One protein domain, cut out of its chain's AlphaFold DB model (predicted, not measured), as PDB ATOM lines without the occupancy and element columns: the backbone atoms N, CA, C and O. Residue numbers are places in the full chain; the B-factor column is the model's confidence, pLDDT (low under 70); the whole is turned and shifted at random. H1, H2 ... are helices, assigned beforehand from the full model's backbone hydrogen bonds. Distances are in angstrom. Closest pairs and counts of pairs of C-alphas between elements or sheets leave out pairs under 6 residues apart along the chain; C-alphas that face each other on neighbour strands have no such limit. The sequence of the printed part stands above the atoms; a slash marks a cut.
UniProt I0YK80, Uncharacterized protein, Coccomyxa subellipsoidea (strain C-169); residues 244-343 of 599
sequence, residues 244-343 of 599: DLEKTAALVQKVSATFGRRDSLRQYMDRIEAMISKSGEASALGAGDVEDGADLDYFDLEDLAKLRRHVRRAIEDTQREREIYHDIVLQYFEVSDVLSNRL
ATOM      1  N   ASP A 244     214.271 188.341 157.159       66.31
ATOM      2  CA  ASP A 244     215.605 188.632 157.681       66.31
ATOM      3  C   ASP A 244     215.564 189.575 158.885       66.31
ATOM      4  O   ASP A 244     216.309 189.357 159.837       66.31
ATOM      5  N   LEU A 245     214.663 190.563 158.922       70.31
ATOM      6  CA  LEU A 245     214.620 191.510 160.037       70.31
ATOM      7  C   LEU A 245     214.118 190.883 161.343       70.31
ATOM      8  O   LEU A 245     214.733 191.107 162.381       70.31
ATOM      9  N   GLU A 246     213.079 190.048 161.304       69.81
ATOM     10  CA  GLU A 246     212.581 189.331 162.489       69.81
ATOM     11  C   GLU A 246     213.629 188.355 163.037       69.81
ATOM     12  O   GLU A 246     213.941 188.370 164.229       69.81
ATOM     13  N   LYS A 247     214.255 187.557 162.159       72.19
ATOM     14  CA  LYS A 247     215.348 186.649 162.541       72.19
ATOM     15  C   LYS A 247     216.536 187.409 163.121       72.19
ATOM     16  O   LYS A 247     217.118 186.983 164.117       72.19
ATOM     17  N   THR A 248     216.886 188.544 162.518       74.19
ATOM     18  CA  THR A 248     217.992 189.386 162.980       74.19
ATOM     19  C   THR A 248     217.665 190.055 164.311       74.19
ATOM     20  O   THR A 248     218.528 190.113 165.182       74.19
ATOM     21  N   ALA A 249     216.436 190.531 164.508       72.25
ATOM     22  CA  ALA A 249     215.995 191.122 165.768       72.25
ATOM     23  C   ALA A 249     216.008 190.085 166.901       72.25
ATOM     24  O   ALA A 249     216.540 190.360 167.977       72.25
ATOM     25  N   ALA A 250     215.522 188.870 166.636       73.44
ATOM     26  CA  ALA A 250     215.589 187.758 167.580       73.44
ATOM     27  C   ALA A 250     217.043 187.344 167.885       73.44
ATOM     28  O   ALA A 250     217.393 187.103 169.043       73.44
ATOM     29  N   LEU A 251     217.927 187.339 166.878       76.75
ATOM     30  CA  LEU A 251     219.363 187.135 167.076       76.75
ATOM     31  C   LEU A 251     219.962 188.227 167.975       76.75
ATOM     32  O   LEU A 251     220.664 187.903 168.927       76.75
ATOM     33  N   VAL A 252     219.653 189.506 167.734       79.50
ATOM     34  CA  VAL A 252     220.131 190.626 168.568       79.50
ATOM     35  C   VAL A 252     219.703 190.456 170.025       79.50
ATOM     36  O   VAL A 252     220.511 190.712 170.915       79.50
ATOM     37  N   GLN A 253     218.486 189.972 170.288       78.75
ATOM     38  CA  GLN A 253     218.033 189.689 171.652       78.75
ATOM     39  C   GLN A 253     218.806 188.551 172.316       78.75
ATOM     40  O   GLN A 253     219.264 188.723 173.447       78.75
ATOM     41  N   LYS A 254     218.985 187.414 171.627       76.19
ATOM     42  CA  LYS A 254     219.780 186.287 172.152       76.19
ATOM     43  C   LYS A 254     221.221 186.733 172.451       76.19
ATOM     44  O   LYS A 254     221.747 186.469 173.531       76.19
ATOM     45  N   VAL A 255     221.831 187.492 171.539       78.69
ATOM     46  CA  VAL A 255     223.188 188.036 171.706       78.69
ATOM     47  C   VAL A 255     223.248 189.035 172.864       78.69
ATOM     48  O   VAL A 255     224.138 188.953 173.703       78.69
ATOM     49  N   SER A 256     222.274 189.939 172.984       80.62
ATOM     50  CA  SER A 256     222.201 190.894 174.096       80.62
ATOM     51  C   SER A 256     222.052 190.216 175.455       80.62
ATOM     52  O   SER A 256     222.663 190.663 176.425       80.62
ATOM     53  N   ALA A 257     221.297 189.116 175.536       78.44
ATOM     54  CA  ALA A 257     221.148 188.341 176.767       78.44
ATOM     55  C   ALA A 257     222.471 187.711 177.244       78.44
ATOM     56  O   ALA A 257     222.626 187.448 178.435       78.44
ATOM     57  N   THR A 258     223.431 187.521 176.335       77.31
ATOM     58  CA  THR A 258     224.747 186.933 176.629       77.31
ATOM     59  C   THR A 258     225.699 187.940 177.295       77.31
ATOM     60  O   THR A 258     226.587 187.546 178.047       77.31
ATOM     61  N   PHE A 259     225.501 189.250 177.093       76.94
ATOM     62  CA  PHE A 259     226.373 190.294 177.649       76.94
ATOM     63  C   PHE A 259     225.921 190.786 179.027       76.94
ATOM     64  O   PHE A 259     224.808 191.298 179.197       76.94
ATOM     65  N   GLY A 260     226.832 190.748 180.000       73.81
ATOM     66  CA  GLY A 260     226.612 191.287 181.337       73.81
ATOM     67  C   GLY A 260     226.604 192.822 181.369       73.81
ATOM     68  O   GLY A 260     227.193 193.503 180.531       73.81
ATOM     69  N   ARG A 261     225.994 193.411 182.410       67.25
ATOM     70  CA  ARG A 261     225.914 194.882 182.594       67.25
ATOM     71  C   ARG A 261     227.269 195.602 182.698       67.25
ATOM     72  O   ARG A 261     227.296 196.826 182.643       67.25
ATOM     73  N   ARG A 262     228.368 194.880 182.929       68.81
ATOM     74  CA  ARG A 262     229.718 195.442 183.122       68.81
ATOM     75  C   ARG A 262     230.678 195.152 181.962       68.81
ATOM     76  O   ARG A 262     231.841 195.532 182.062       68.81
ATOM     77  N   ASP A 263     230.216 194.519 180.885       77.88
ATOM     78  CA  ASP A 263     231.069 194.231 179.730       77.88
ATOM     79  C   ASP A 263     231.393 195.496 178.932       77.88
ATOM     80  O   ASP A 263     230.522 196.311 178.626       77.88
ATOM     81  N   SER A 264     232.657 195.637 178.523       75.69
ATOM     82  CA  SER A 264     233.133 196.758 177.697       75.69
ATOM     83  C   SER A 264     232.458 196.819 176.320       75.69
ATOM     84  O   SER A 264     232.394 197.888 175.704       75.69
ATOM     85  N   LEU A 265     231.933 195.683 175.849       77.56
ATOM     86  CA  LEU A 265     231.230 195.545 174.577       77.56
ATOM     87  C   LEU A 265     229.728 195.869 174.663       77.56
ATOM     88  O   LEU A 265     229.102 196.119 173.630       77.56
ATOM     89  N   ARG A 266     229.159 195.966 175.875       79.81
ATOM     90  CA  ARG A 266     227.727 196.233 176.094       79.81
ATOM     91  C   ARG A 266     227.268 197.536 175.438       79.81
ATOM     92  O   ARG A 266     226.248 197.555 174.763       79.81
ATOM     93  N   GLN A 267     228.087 198.586 175.512       78.75
ATOM     94  CA  GLN A 267     227.816 199.878 174.866       78.75
ATOM     95  C   GLN A 267     227.596 199.780 173.344       78.75
ATOM     96  O   GLN A 267     226.906 200.615 172.758       78.75
ATOM     97  N   TYR A 268     228.214 198.800 172.676       72.50
ATOM     98  CA  TYR A 268     228.059 198.592 171.238       72.50
ATOM     99  C   TYR A 268     226.777 197.819 170.932       72.50
ATOM    100  O   TYR A 268     226.106 198.147 169.954       72.50
ATOM    101  N   MET A 269     226.406 196.869 171.794       79.62
ATOM    102  CA  MET A 269     225.119 196.174 171.726       79.62
ATOM    103  C   MET A 269     223.942 197.105 171.994       79.62
ATOM    104  O   MET A 269     223.007 197.119 171.200       79.62
ATOM    105  N   ASP A 270     224.028 197.966 173.008       75.94
ATOM    106  CA  ASP A 270     222.969 198.937 173.310       75.94
ATOM    107  C   ASP A 270     222.743 199.897 172.119       75.94
ATOM    108  O   ASP A 270     221.618 200.291 171.817       75.94
ATOM    109  N   ARG A 271     223.805 200.237 171.366       70.81
ATOM    110  CA  ARG A 271     223.683 201.003 170.110       70.81
ATOM    111  C   ARG A 271     222.966 200.225 169.006       70.81
ATOM    112  O   ARG A 271     222.268 200.849 168.213       70.81
ATOM    113  N   ILE A 272     223.166 198.909 168.913       71.12
ATOM    114  CA  ILE A 272     222.488 198.049 167.930       71.12
ATOM    115  C   ILE A 272     221.004 197.911 168.294       71.12
ATOM    116  O   ILE A 272     220.150 198.086 167.428       71.12
ATOM    117  N   GLU A 273     220.681 197.692 169.570       77.06
ATOM    118  CA  GLU A 273     219.294 197.664 170.057       77.06
ATOM    119  C   GLU A 273     218.580 198.995 169.799       77.06
ATOM    120  O   GLU A 273     217.455 199.011 169.294       77.06
ATOM    121  N   ALA A 274     219.266 200.115 170.049       71.31
ATOM    122  CA  ALA A 274     218.735 201.447 169.786       71.31
ATOM    123  C   ALA A 274     218.392 201.678 168.300       71.31
ATOM    124  O   ALA A 274     217.471 202.438 167.993       71.31
ATOM    125  N   MET A 275     219.108 201.035 167.364       66.25
ATOM    126  CA  MET A 275     218.793 201.108 165.929       66.25
ATOM    127  C   MET A 275     217.447 200.446 165.618       66.25
ATOM    128  O   MET A 275     216.640 201.031 164.894       66.25
ATOM    129  N   ILE A 276     217.182 199.275 166.203       70.44
ATOM    130  CA  ILE A 276     215.918 198.552 166.022       70.44
ATOM    131  C   ILE A 276     214.778 199.329 166.683       70.44
ATOM    132  O   ILE A 276     213.764 199.590 166.040       70.44
ATOM    133  N   SER A 277     214.953 199.800 167.922       68.44
ATOM    134  CA  SER A 277     213.901 200.561 168.608       68.44
ATOM    135  C   SER A 277     213.551 201.866 167.886       68.44
ATOM    136  O   SER A 277     212.380 202.231 167.803       68.44
ATOM    137  N   LYS A 278     214.550 202.571 167.333       65.75
ATOM    138  CA  LYS A 278     214.347 203.835 166.607       65.75
ATOM    139  C   LYS A 278     213.621 203.643 165.271       65.75
ATOM    140  O   LYS A 278     212.948 204.567 164.826       65.75
ATOM    141  N   SER A 279     213.728 202.468 164.651       62.00
ATOM    142  CA  SER A 279     213.035 202.166 163.390       62.00
ATOM    143  C   SER A 279     211.506 202.073 163.531       62.00
ATOM    144  O   SER A 279     210.802 202.090 162.528       62.00
ATOM    145  N   GLY A 280     210.977 202.014 164.763       60.94
ATOM    146  CA  GLY A 280     209.546 201.817 165.022       60.94
ATOM    147  C   GLY A 280     209.109 200.351 164.938       60.94
ATOM    148  O   GLY A 280     207.960 200.039 165.235       60.94
ATOM    149  N   GLU A 281     210.029 199.439 164.619       59.94
ATOM    150  CA  GLU A 281     209.779 198.000 164.482       59.94
ATOM    151  C   GLU A 281     210.008 197.226 165.785       59.94
ATOM    152  O   GLU A 281     210.360 196.049 165.794       59.94
ATOM    153  N   ALA A 282     209.760 197.874 166.925       52.69
ATOM    154  CA  ALA A 282     209.913 197.266 168.243       52.69
ATOM    155  C   ALA A 282     209.045 196.005 168.441       52.69
ATOM    156  O   ALA A 282     209.312 195.223 169.345       52.69
ATOM    157  N   SER A 283     208.033 195.778 167.595       53.38
ATOM    158  CA  SER A 283     207.227 194.551 167.602       53.38
ATOM    159  C   SER A 283     207.969 193.331 167.038       53.38
ATOM    160  O   SER A 283     207.654 192.221 167.448       53.38
ATOM    161  N   ALA A 284     208.973 193.510 166.167       51.22
ATOM    162  CA  ALA A 284     209.804 192.417 165.637       51.22
ATOM    163  C   ALA A 284     210.735 191.804 166.704       51.22
ATOM    164  O   ALA A 284     211.300 190.730 166.518       51.22
ATOM    165  N   LEU A 285     210.878 192.484 167.847       52.84
ATOM    166  CA  LEU A 285     211.538 191.979 169.052       52.84
ATOM    167  C   LEU A 285     210.641 190.995 169.836       52.84
ATOM    168  O   LEU A 285     211.076 190.431 170.833       52.84
ATOM    169  N   GLY A 286     209.380 190.800 169.448       50.81
ATOM    170  CA  GLY A 286     208.478 189.849 170.087       50.81
ATOM    171  C   GLY A 286     208.129 188.705 169.142       50.81
ATOM    172  O   GLY A 286     207.396 188.925 168.191       50.81
ATOM    173  N   ALA A 287     208.576 187.488 169.466       47.28
ATOM    174  CA  ALA A 287     208.102 186.213 168.898       47.28
ATOM    175  C   ALA A 287     208.743 185.699 167.587       47.28
ATOM    176  O   ALA A 287     208.045 185.190 166.715       47.28
ATOM    177  N   GLY A 288     210.074 185.731 167.477       48.81
ATOM    178  CA  GLY A 288     210.795 184.890 166.512       48.81
ATOM    179  C   GLY A 288     211.364 183.626 167.166       48.81
ATOM    180  O   GLY A 288     212.333 183.725 167.919       48.81
ATOM    181  N   ASP A 289     210.813 182.447 166.858       48.44
ATOM    182  CA  ASP A 289     211.452 181.158 167.166       48.44
ATOM    183  C   ASP A 289     212.707 181.008 166.290       48.44
ATOM    184  O   ASP A 289     212.636 180.686 165.103       48.44
ATOM    185  N   VAL A 290     213.878 181.299 166.856       50.28
ATOM    186  CA  VAL A 290     215.170 181.035 166.206       50.28
ATOM    187  C   VAL A 290     215.610 179.630 166.593       50.28
ATOM    188  O   VAL A 290     215.812 179.385 167.784       50.28
ATOM    189  N   GLU A 291     215.790 178.763 165.592       49.12
ATOM    190  CA  GLU A 291     216.353 177.413 165.733       49.12
ATOM    191  C   GLU A 291     217.586 177.422 166.654       49.12
ATOM    192  O   GLU A 291     218.526 178.205 166.476       49.12
ATOM    193  N   ASP A 292     217.555 176.565 167.675       45.47
ATOM    194  CA  ASP A 292     218.636 176.366 168.638       45.47
ATOM    195  C   ASP A 292     219.809 175.652 167.954       45.47
ATOM    196  O   ASP A 292     219.879 174.425 167.927       45.47
ATOM    197  N   GLY A 293     220.717 176.415 167.342       45.59
ATOM    198  CA  GLY A 293     221.879 175.825 166.668       45.59
ATOM    199  C   GLY A 293     223.064 176.747 166.387       45.59
ATOM    200  O   GLY A 293     224.005 176.305 165.736       45.59
ATOM    201  N   ALA A 294     223.051 178.007 166.832       47.50
ATOM    202  CA  ALA A 294     224.209 178.887 166.679       47.50
ATOM    203  C   ALA A 294     225.050 178.874 167.963       47.50
ATOM    204  O   ALA A 294     224.552 179.266 169.018       47.50
ATOM    205  N   ASP A 295     226.310 178.443 167.864       51.59
ATOM    206  CA  ASP A 295     227.306 178.552 168.936       51.59
ATOM    207  C   ASP A 295     227.503 180.041 169.287       51.59
ATOM    208  O   ASP A 295     228.110 180.803 168.534       51.59
ATOM    209  N   LEU A 296     226.922 180.481 170.408       59.44
ATOM    210  CA  LEU A 296     226.819 181.889 170.838       59.44
ATOM    211  C   LEU A 296     227.923 182.302 171.833       59.44
ATOM    212  O   LEU A 296     227.822 183.344 172.479       59.44
ATOM    213  N   ASP A 297     228.974 181.497 171.971       57.91
ATOM    214  CA  ASP A 297     229.820 181.522 173.170       57.91
ATOM    215  C   ASP A 297     230.933 182.587 173.160       57.91
ATOM    216  O   ASP A 297     231.519 182.872 174.208       57.91
ATOM    217  N   TYR A 298     231.226 183.223 172.016       58.16
ATOM    218  CA  TYR A 298     232.209 184.310 171.954       58.16
ATOM    219  C   TYR A 298     231.881 185.350 170.877       58.16
ATOM    220  O   TYR A 298     231.789 185.024 169.695       58.16
ATOM    221  N   PHE A 299     231.733 186.614 171.286       68.56
ATOM    222  CA  PHE A 299     231.500 187.747 170.389       68.56
ATOM    223  C   PHE A 299     232.625 188.772 170.505       68.56
ATOM    224  O   PHE A 299     232.769 189.431 171.536       68.56
ATOM    225  N   ASP A 300     233.355 188.969 169.410       77.06
ATOM    226  CA  ASP A 300     234.346 190.034 169.285       77.06
ATOM    227  C   ASP A 300     233.752 191.329 168.711       77.06
ATOM    228  O   ASP A 300     232.647 191.374 168.160       77.06
ATOM    229  N   LEU A 301     234.528 192.421 168.772       75.38
ATOM    230  CA  LEU A 301     234.161 193.705 168.157       75.38
ATOM    231  C   LEU A 301     233.893 193.571 166.642       75.38
ATOM    232  O   LEU A 301     233.063 194.301 166.094       75.38
ATOM    233  N   GLU A 302     234.587 192.652 165.962       77.56
ATOM    234  CA  GLU A 302     234.386 192.370 164.535       77.56
ATOM    235  C   GLU A 302     233.036 191.679 164.287       77.56
ATOM    236  O   GLU A 302     232.335 192.036 163.338       77.56
ATOM    237  N   ASP A 303     232.606 190.778 165.171       79.19
ATOM    238  CA  ASP A 303     231.316 190.092 165.051       79.19
ATOM    239  C   ASP A 303     230.145 191.009 165.404       79.19
ATOM    240  O   ASP A 303     229.136 191.022 164.699       79.19
ATOM    241  N   LEU A 304     230.317 191.896 166.388       75.81
ATOM    242  CA  LEU A 304     229.363 192.976 166.662       75.81
ATOM    243  C   LEU A 304     229.242 193.957 165.490       75.81
ATOM    244  O   LEU A 304     228.151 194.451 165.190       75.81
ATOM    245  N   ALA A 305     230.344 194.233 164.787       69.88
ATOM    246  CA  ALA A 305     230.313 195.039 163.572       69.88
ATOM    247  C   ALA A 305     229.576 194.317 162.429       69.88
ATOM    248  O   ALA A 305     228.800 194.957 161.715       69.88
ATOM    249  N   LYS A 306     229.756 192.997 162.264       75.81
ATOM    250  CA  LYS A 306     228.985 192.193 161.296       75.81
ATOM    251  C   LYS A 306     227.494 192.195 161.635       75.81
ATOM    252  O   LYS A 306     226.686 192.468 160.748       75.81
ATOM    253  N   LEU A 307     227.137 191.987 162.904       77.69
ATOM    254  CA  LEU A 307     225.753 192.021 163.381       77.69
ATOM    255  C   LEU A 307     225.108 193.381 163.101       77.69
ATOM    256  O   LEU A 307     224.032 193.449 162.515       77.69
ATOM    257  N   ARG A 308     225.802 194.482 163.414       74.12
ATOM    258  CA  ARG A 308     225.328 195.838 163.102       74.12
ATOM    259  C   ARG A 308     225.124 196.072 161.605       74.12
ATOM    260  O   ARG A 308     224.149 196.717 161.224       74.12
ATOM    261  N   ARG A 309     226.035 195.582 160.755       70.25
ATOM    262  CA  ARG A 309     225.892 195.656 159.288       70.25
ATOM    263  C   ARG A 309     224.642 194.905 158.834       70.25
ATOM    264  O   ARG A 309     223.900 195.439 158.016       70.25
ATOM    265  N   HIS A 310     224.407 193.715 159.380       77.56
ATOM    266  CA  HIS A 310     223.247 192.889 159.055       77.56
ATOM    267  C   HIS A 310     221.930 193.548 159.497       77.56
ATOM    268  O   HIS A 310     221.047 193.733 158.669       77.56
ATOM    269  N   VAL A 311     221.851 194.033 160.744       73.56
ATOM    270  CA  VAL A 311     220.701 194.791 161.275       73.56
ATOM    271  C   VAL A 311     220.395 196.012 160.415       73.56
ATOM    272  O   VAL A 311     219.247 196.239 160.053       73.56
ATOM    273  N   ARG A 312     221.416 196.804 160.060       75.69
ATOM    274  CA  ARG A 312     221.213 197.992 159.225       75.69
ATOM    275  C   ARG A 312     220.631 197.628 157.859       75.69
ATOM    276  O   ARG A 312     219.676 198.272 157.449       75.69
ATOM    277  N   ARG A 313     221.193 196.622 157.180       73.44
ATOM    278  CA  ARG A 313     220.688 196.179 155.872       73.44
ATOM    279  C   ARG A 313     219.249 195.687 155.972       73.44
ATOM    280  O   ARG A 313     218.427 196.121 155.183       73.44
ATOM    281  N   ALA A 314     218.933 194.888 156.990       73.75
ATOM    282  CA  ALA A 314     217.576 194.401 157.210       73.75
ATOM    283  C   ALA A 314     216.570 195.547 157.445       73.75
ATOM    284  O   ALA A 314     215.486 195.524 156.878       73.75
ATOM    285  N   ILE A 315     216.935 196.583 158.216       73.75
ATOM    286  CA  ILE A 315     216.096 197.785 158.395       73.75
ATOM    287  C   ILE A 315     215.928 198.544 157.068       73.75
ATOM    288  O   ILE A 315     214.815 198.933 156.721       73.75
ATOM    289  N   GLU A 316     217.022 198.775 156.336       72.62
ATOM    290  CA  GLU A 316     216.997 199.479 155.046       72.62
ATOM    291  C   GLU A 316     216.142 198.734 154.012       72.62
ATOM    292  O   GLU A 316     215.365 199.367 153.299       72.62
ATOM    293  N   ASP A 317     216.240 197.404 153.960       74.62
ATOM    294  CA  ASP A 317     215.442 196.562 153.074       74.62
ATOM    295  C   ASP A 317     213.954 196.609 153.452       74.62
ATOM    296  O   ASP A 317     213.131 196.883 152.583       74.62
ATOM    297  N   THR A 318     213.580 196.463 154.731       75.06
ATOM    298  CA  THR A 318     212.167 196.559 155.154       75.06
ATOM    299  C   THR A 318     211.565 197.933 154.858       75.06
ATOM    300  O   THR A 318     210.451 198.033 154.339       75.06
ATOM    301  N   GLN A 319     212.304 199.012 155.134       74.94
ATOM    302  CA  GLN A 319     211.867 200.366 154.791       74.94
ATOM    303  C   GLN A 319     211.709 200.544 153.280       74.94
ATOM    304  O   GLN A 319     210.730 201.136 152.827       74.94
ATOM    305  N   ARG A 320     212.639 199.999 152.490       74.31
ATOM    306  CA  ARG A 320     212.566 200.027 151.029       74.31
ATOM    307  C   ARG A 320     211.318 199.309 150.519       74.31
ATOM    308  O   ARG A 320     210.590 199.883 149.715       74.31
ATOM    309  N   GLU A 321     211.047 198.094 150.994       75.56
ATOM    310  CA  GLU A 321     209.849 197.337 150.605       75.56
ATOM    311  C   GLU A 321     208.559 198.072 150.993       75.56
ATOM    312  O   GLU A 321     207.592 198.097 150.228       75.56
ATOM    313  N   ARG A 322     208.554 198.749 152.146       77.31
ATOM    314  CA  ARG A 322     207.427 199.581 152.577       77.31
ATOM    315  C   ARG A 322     207.176 200.761 151.638       77.31
ATOM    316  O   ARG A 322     206.022 201.025 151.309       77.31
ATOM    317  N   GLU A 323     208.219 201.453 151.188       76.25
ATOM    318  CA  GLU A 323     208.066 202.546 150.222       76.25
ATOM    319  C   GLU A 323     207.653 202.051 148.836       76.25
ATOM    320  O   GLU A 323     206.829 202.689 148.185       76.25
ATOM    321  N   ILE A 324     208.158 200.894 148.393       78.44
ATOM    322  CA  ILE A 324     207.689 200.255 147.153       78.44
ATOM    323  C   ILE A 324     206.190 199.974 147.259       78.44
ATOM    324  O   ILE A 324     205.431 200.309 146.350       78.44
ATOM    325  N   TYR A 325     205.747 199.397 148.379       83.31
ATOM    326  CA  TYR A 325     204.331 199.164 148.631       83.31
ATOM    327  C   TYR A 325     203.530 200.469 148.603       83.31
ATOM    328  O   TYR A 325     202.490 200.545 147.948       83.31
ATOM    329  N   HIS A 326     204.027 201.510 149.268       83.88
ATOM    330  CA  HIS A 326     203.385 202.817 149.310       83.88
ATOM    331  C   HIS A 326     203.246 203.446 147.913       83.88
ATOM    332  O   HIS A 326     202.162 203.909 147.558       83.88
ATOM    333  N   ASP A 327     204.296 203.396 147.088       82.94
ATOM    334  CA  ASP A 327     204.265 203.875 145.703       82.94
ATOM    335  C   ASP A 327     203.236 203.101 144.861       82.94
ATOM    336  O   ASP A 327     202.440 203.704 144.143       82.94
ATOM    337  N   ILE A 328     203.158 201.774 145.017       85.38
ATOM    338  CA  ILE A 328     202.145 200.945 144.343       85.38
ATOM    339  C   ILE A 328     200.723 201.343 144.773       85.38
ATOM    340  O   ILE A 328     199.835 201.457 143.924       85.38
ATOM    341  N   VAL A 329     200.486 201.587 146.066       88.38
ATOM    342  CA  VAL A 329     199.177 202.033 146.578       88.38
ATOM    343  C   VAL A 329     198.803 203.404 146.007       88.38
ATOM    344  O   VAL A 329     197.676 203.593 145.544       88.38
ATOM    345  N   LEU A 330     199.744 204.352 145.966       87.31
ATOM    346  CA  LEU A 330     199.517 205.675 145.379       87.31
ATOM    347  C   LEU A 330     199.234 205.597 143.874       87.31
ATOM    348  O   LEU A 330     198.325 206.274 143.386       87.31
ATOM    349  N   GLN A 331     199.957 204.749 143.139       88.31
ATOM    350  CA  GLN A 331     199.686 204.489 141.724       88.31
ATOM    351  C   GLN A 331     198.293 203.880 141.526       88.31
ATOM    352  O   GLN A 331     197.562 204.290 140.622       88.31
ATOM    353  N   TYR A 332     197.886 202.943 142.387       89.12
ATOM    354  CA  TYR A 332     196.542 202.372 142.363       89.12
ATOM    355  C   TYR A 332     195.464 203.444 142.587       89.12
ATOM    356  O   TYR A 332     194.497 203.504 141.823       89.12
ATOM    357  N   PHE A 333     195.647 204.335 143.567       89.88
ATOM    358  CA  PHE A 333     194.731 205.455 143.810       89.88
ATOM    359  C   PHE A 333     194.664 206.401 142.610       89.88
ATOM    360  O   PHE A 333     193.572 206.746 142.162       89.88
ATOM    361  N   GLU A 334     195.807 206.761 142.023       89.38
ATOM    362  CA  GLU A 334     195.852 207.625 140.843       89.38
ATOM    363  C   GLU A 334     195.105 207.009 139.650       89.38
ATOM    364  O   GLU A 334     194.318 207.686 138.981       89.38
ATOM    365  N   VAL A 335     195.326 205.722 139.373       88.69
ATOM    366  CA  VAL A 335     194.658 205.017 138.270       88.69
ATOM    367  C   VAL A 335     193.154 204.894 138.535       88.69
ATOM    368  O   VAL A 335     192.354 205.156 137.631       88.69
ATOM    369  N   SER A 336     192.755 204.563 139.766       88.44
ATOM    370  CA  SER A 336     191.349 204.487 140.184       88.44
ATOM    371  C   SER A 336     190.635 205.842 140.065       88.44
ATOM    372  O   SER A 336     189.526 205.923 139.519       88.44
ATOM    373  N   ASP A 337     191.304 206.927 140.468       90.06
ATOM    374  CA  ASP A 337     190.820 208.300 140.309       90.06
ATOM    375  C   ASP A 337     190.607 208.626 138.826       90.06
ATOM    376  O   ASP A 337     189.543 209.113 138.436       90.06
ATOM    377  N   VAL A 338     191.588 208.341 137.963       89.69
ATOM    378  CA  VAL A 338     191.484 208.623 136.522       89.69
ATOM    379  C   VAL A 338     190.332 207.848 135.880       89.69
ATOM    380  O   VAL A 338     189.584 208.422 135.084       89.69
ATOM    381  N   LEU A 339     190.143 206.573 136.231       89.06
ATOM    382  CA  LEU A 339     189.032 205.758 135.725       89.06
ATOM    383  C   LEU A 339     187.677 206.323 136.165       89.06
ATOM    384  O   LEU A 339     186.791 206.529 135.332       89.06
ATOM    385  N   SER A 340     187.544 206.656 137.446       88.69
ATOM    386  CA  SER A 340     186.318 207.220 138.017       88.69
ATOM    387  C   SER A 340     185.965 208.584 137.410       88.69
ATOM    388  O   SER A 340     184.806 208.850 137.078       88.69
ATOM    389  N   ASN A 341     186.960 209.450 137.204       88.62
ATOM    390  CA  ASN A 341     186.772 210.782 136.624       88.62
ATOM    391  C   ASN A 341     186.524 210.747 135.108       88.62
ATOM    392  O   ASN A 341     185.827 211.617 134.582       88.62
ATOM    393  N   ARG A 342     187.035 209.744 134.382       87.62
ATOM    394  CA  ARG A 342     186.727 209.561 132.951       87.62
ATOM    395  C   ARG A 342     185.245 209.293 132.695       87.62
ATOM    396  O   ARG A 342     184.729 209.731 131.665       87.62
ATOM    397  N   LEU A 343     184.569 208.616 133.625       87.44
ATOM    398  CA  LEU A 343     183.126 208.359 133.555       87.44
ATOM    399  C   LEU A 343     182.303 209.643 133.770       87.44
ATOM    400  O   LEU A 343     181.231 209.797 133.187       87.44
TER     401      LEU A 343
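This is residues 244 to 343 of the 599 residues of an uncharacterized protein of Coccomyxa subellipsoidea (strain C-169) (UniProt I0YK80). A small three-helix bundle of H1, H2 and the first part of the long H4 makes a compact body, and the rest of H4, residues 320 to 343, sticks out as a long arm. The 100 printed residues hold four named helices, H1 to H4, and no named strand: all helix. The whole is only just extended, close to loose, with a radius of gyration of the C-alphas of 19.2 A and spans of 68 by 26 by 20 A.

H1, residues 244 to 258, begins at C-alpha 244 (215.605, 188.632, 157.681) and is 21.1 A long. H2 is residues 266 to 278, 18.1 A, and H3 residues 282 to 285. H4, residues 301 to 343, runs 63.4 A to C-alpha 343 (183.126, 208.359, 133.555).

H1, the hub, forms a helical hairpin with H2, at a shallow tilt of 33 degrees, only just short of steep; their closest C-alphas, Ser 256 and Met 269, are 6.5 A apart. H1 touches H3, closest at C-alphas 246 and 284, 5.2 A. H4 touches H1 with residues 307 to 318 alone, opposite ways at 31 degrees, closest at C-alphas 245 and 314, 5.0 A. H4 touches H2 with residues 304 to 315 alone, the same way at 5 degrees, closest at C-alphas 272 and 308, 6.0 A. In H1, H2 and H4 every O i to N i+4 pair is within hydrogen-bond range; H3 is too short for one.

The printed part has no cut. The long link is residues 286 to 300. Mean pLDDT of the printed part is 72.6, and 29 residues are under 70, among them residues 277 to 299.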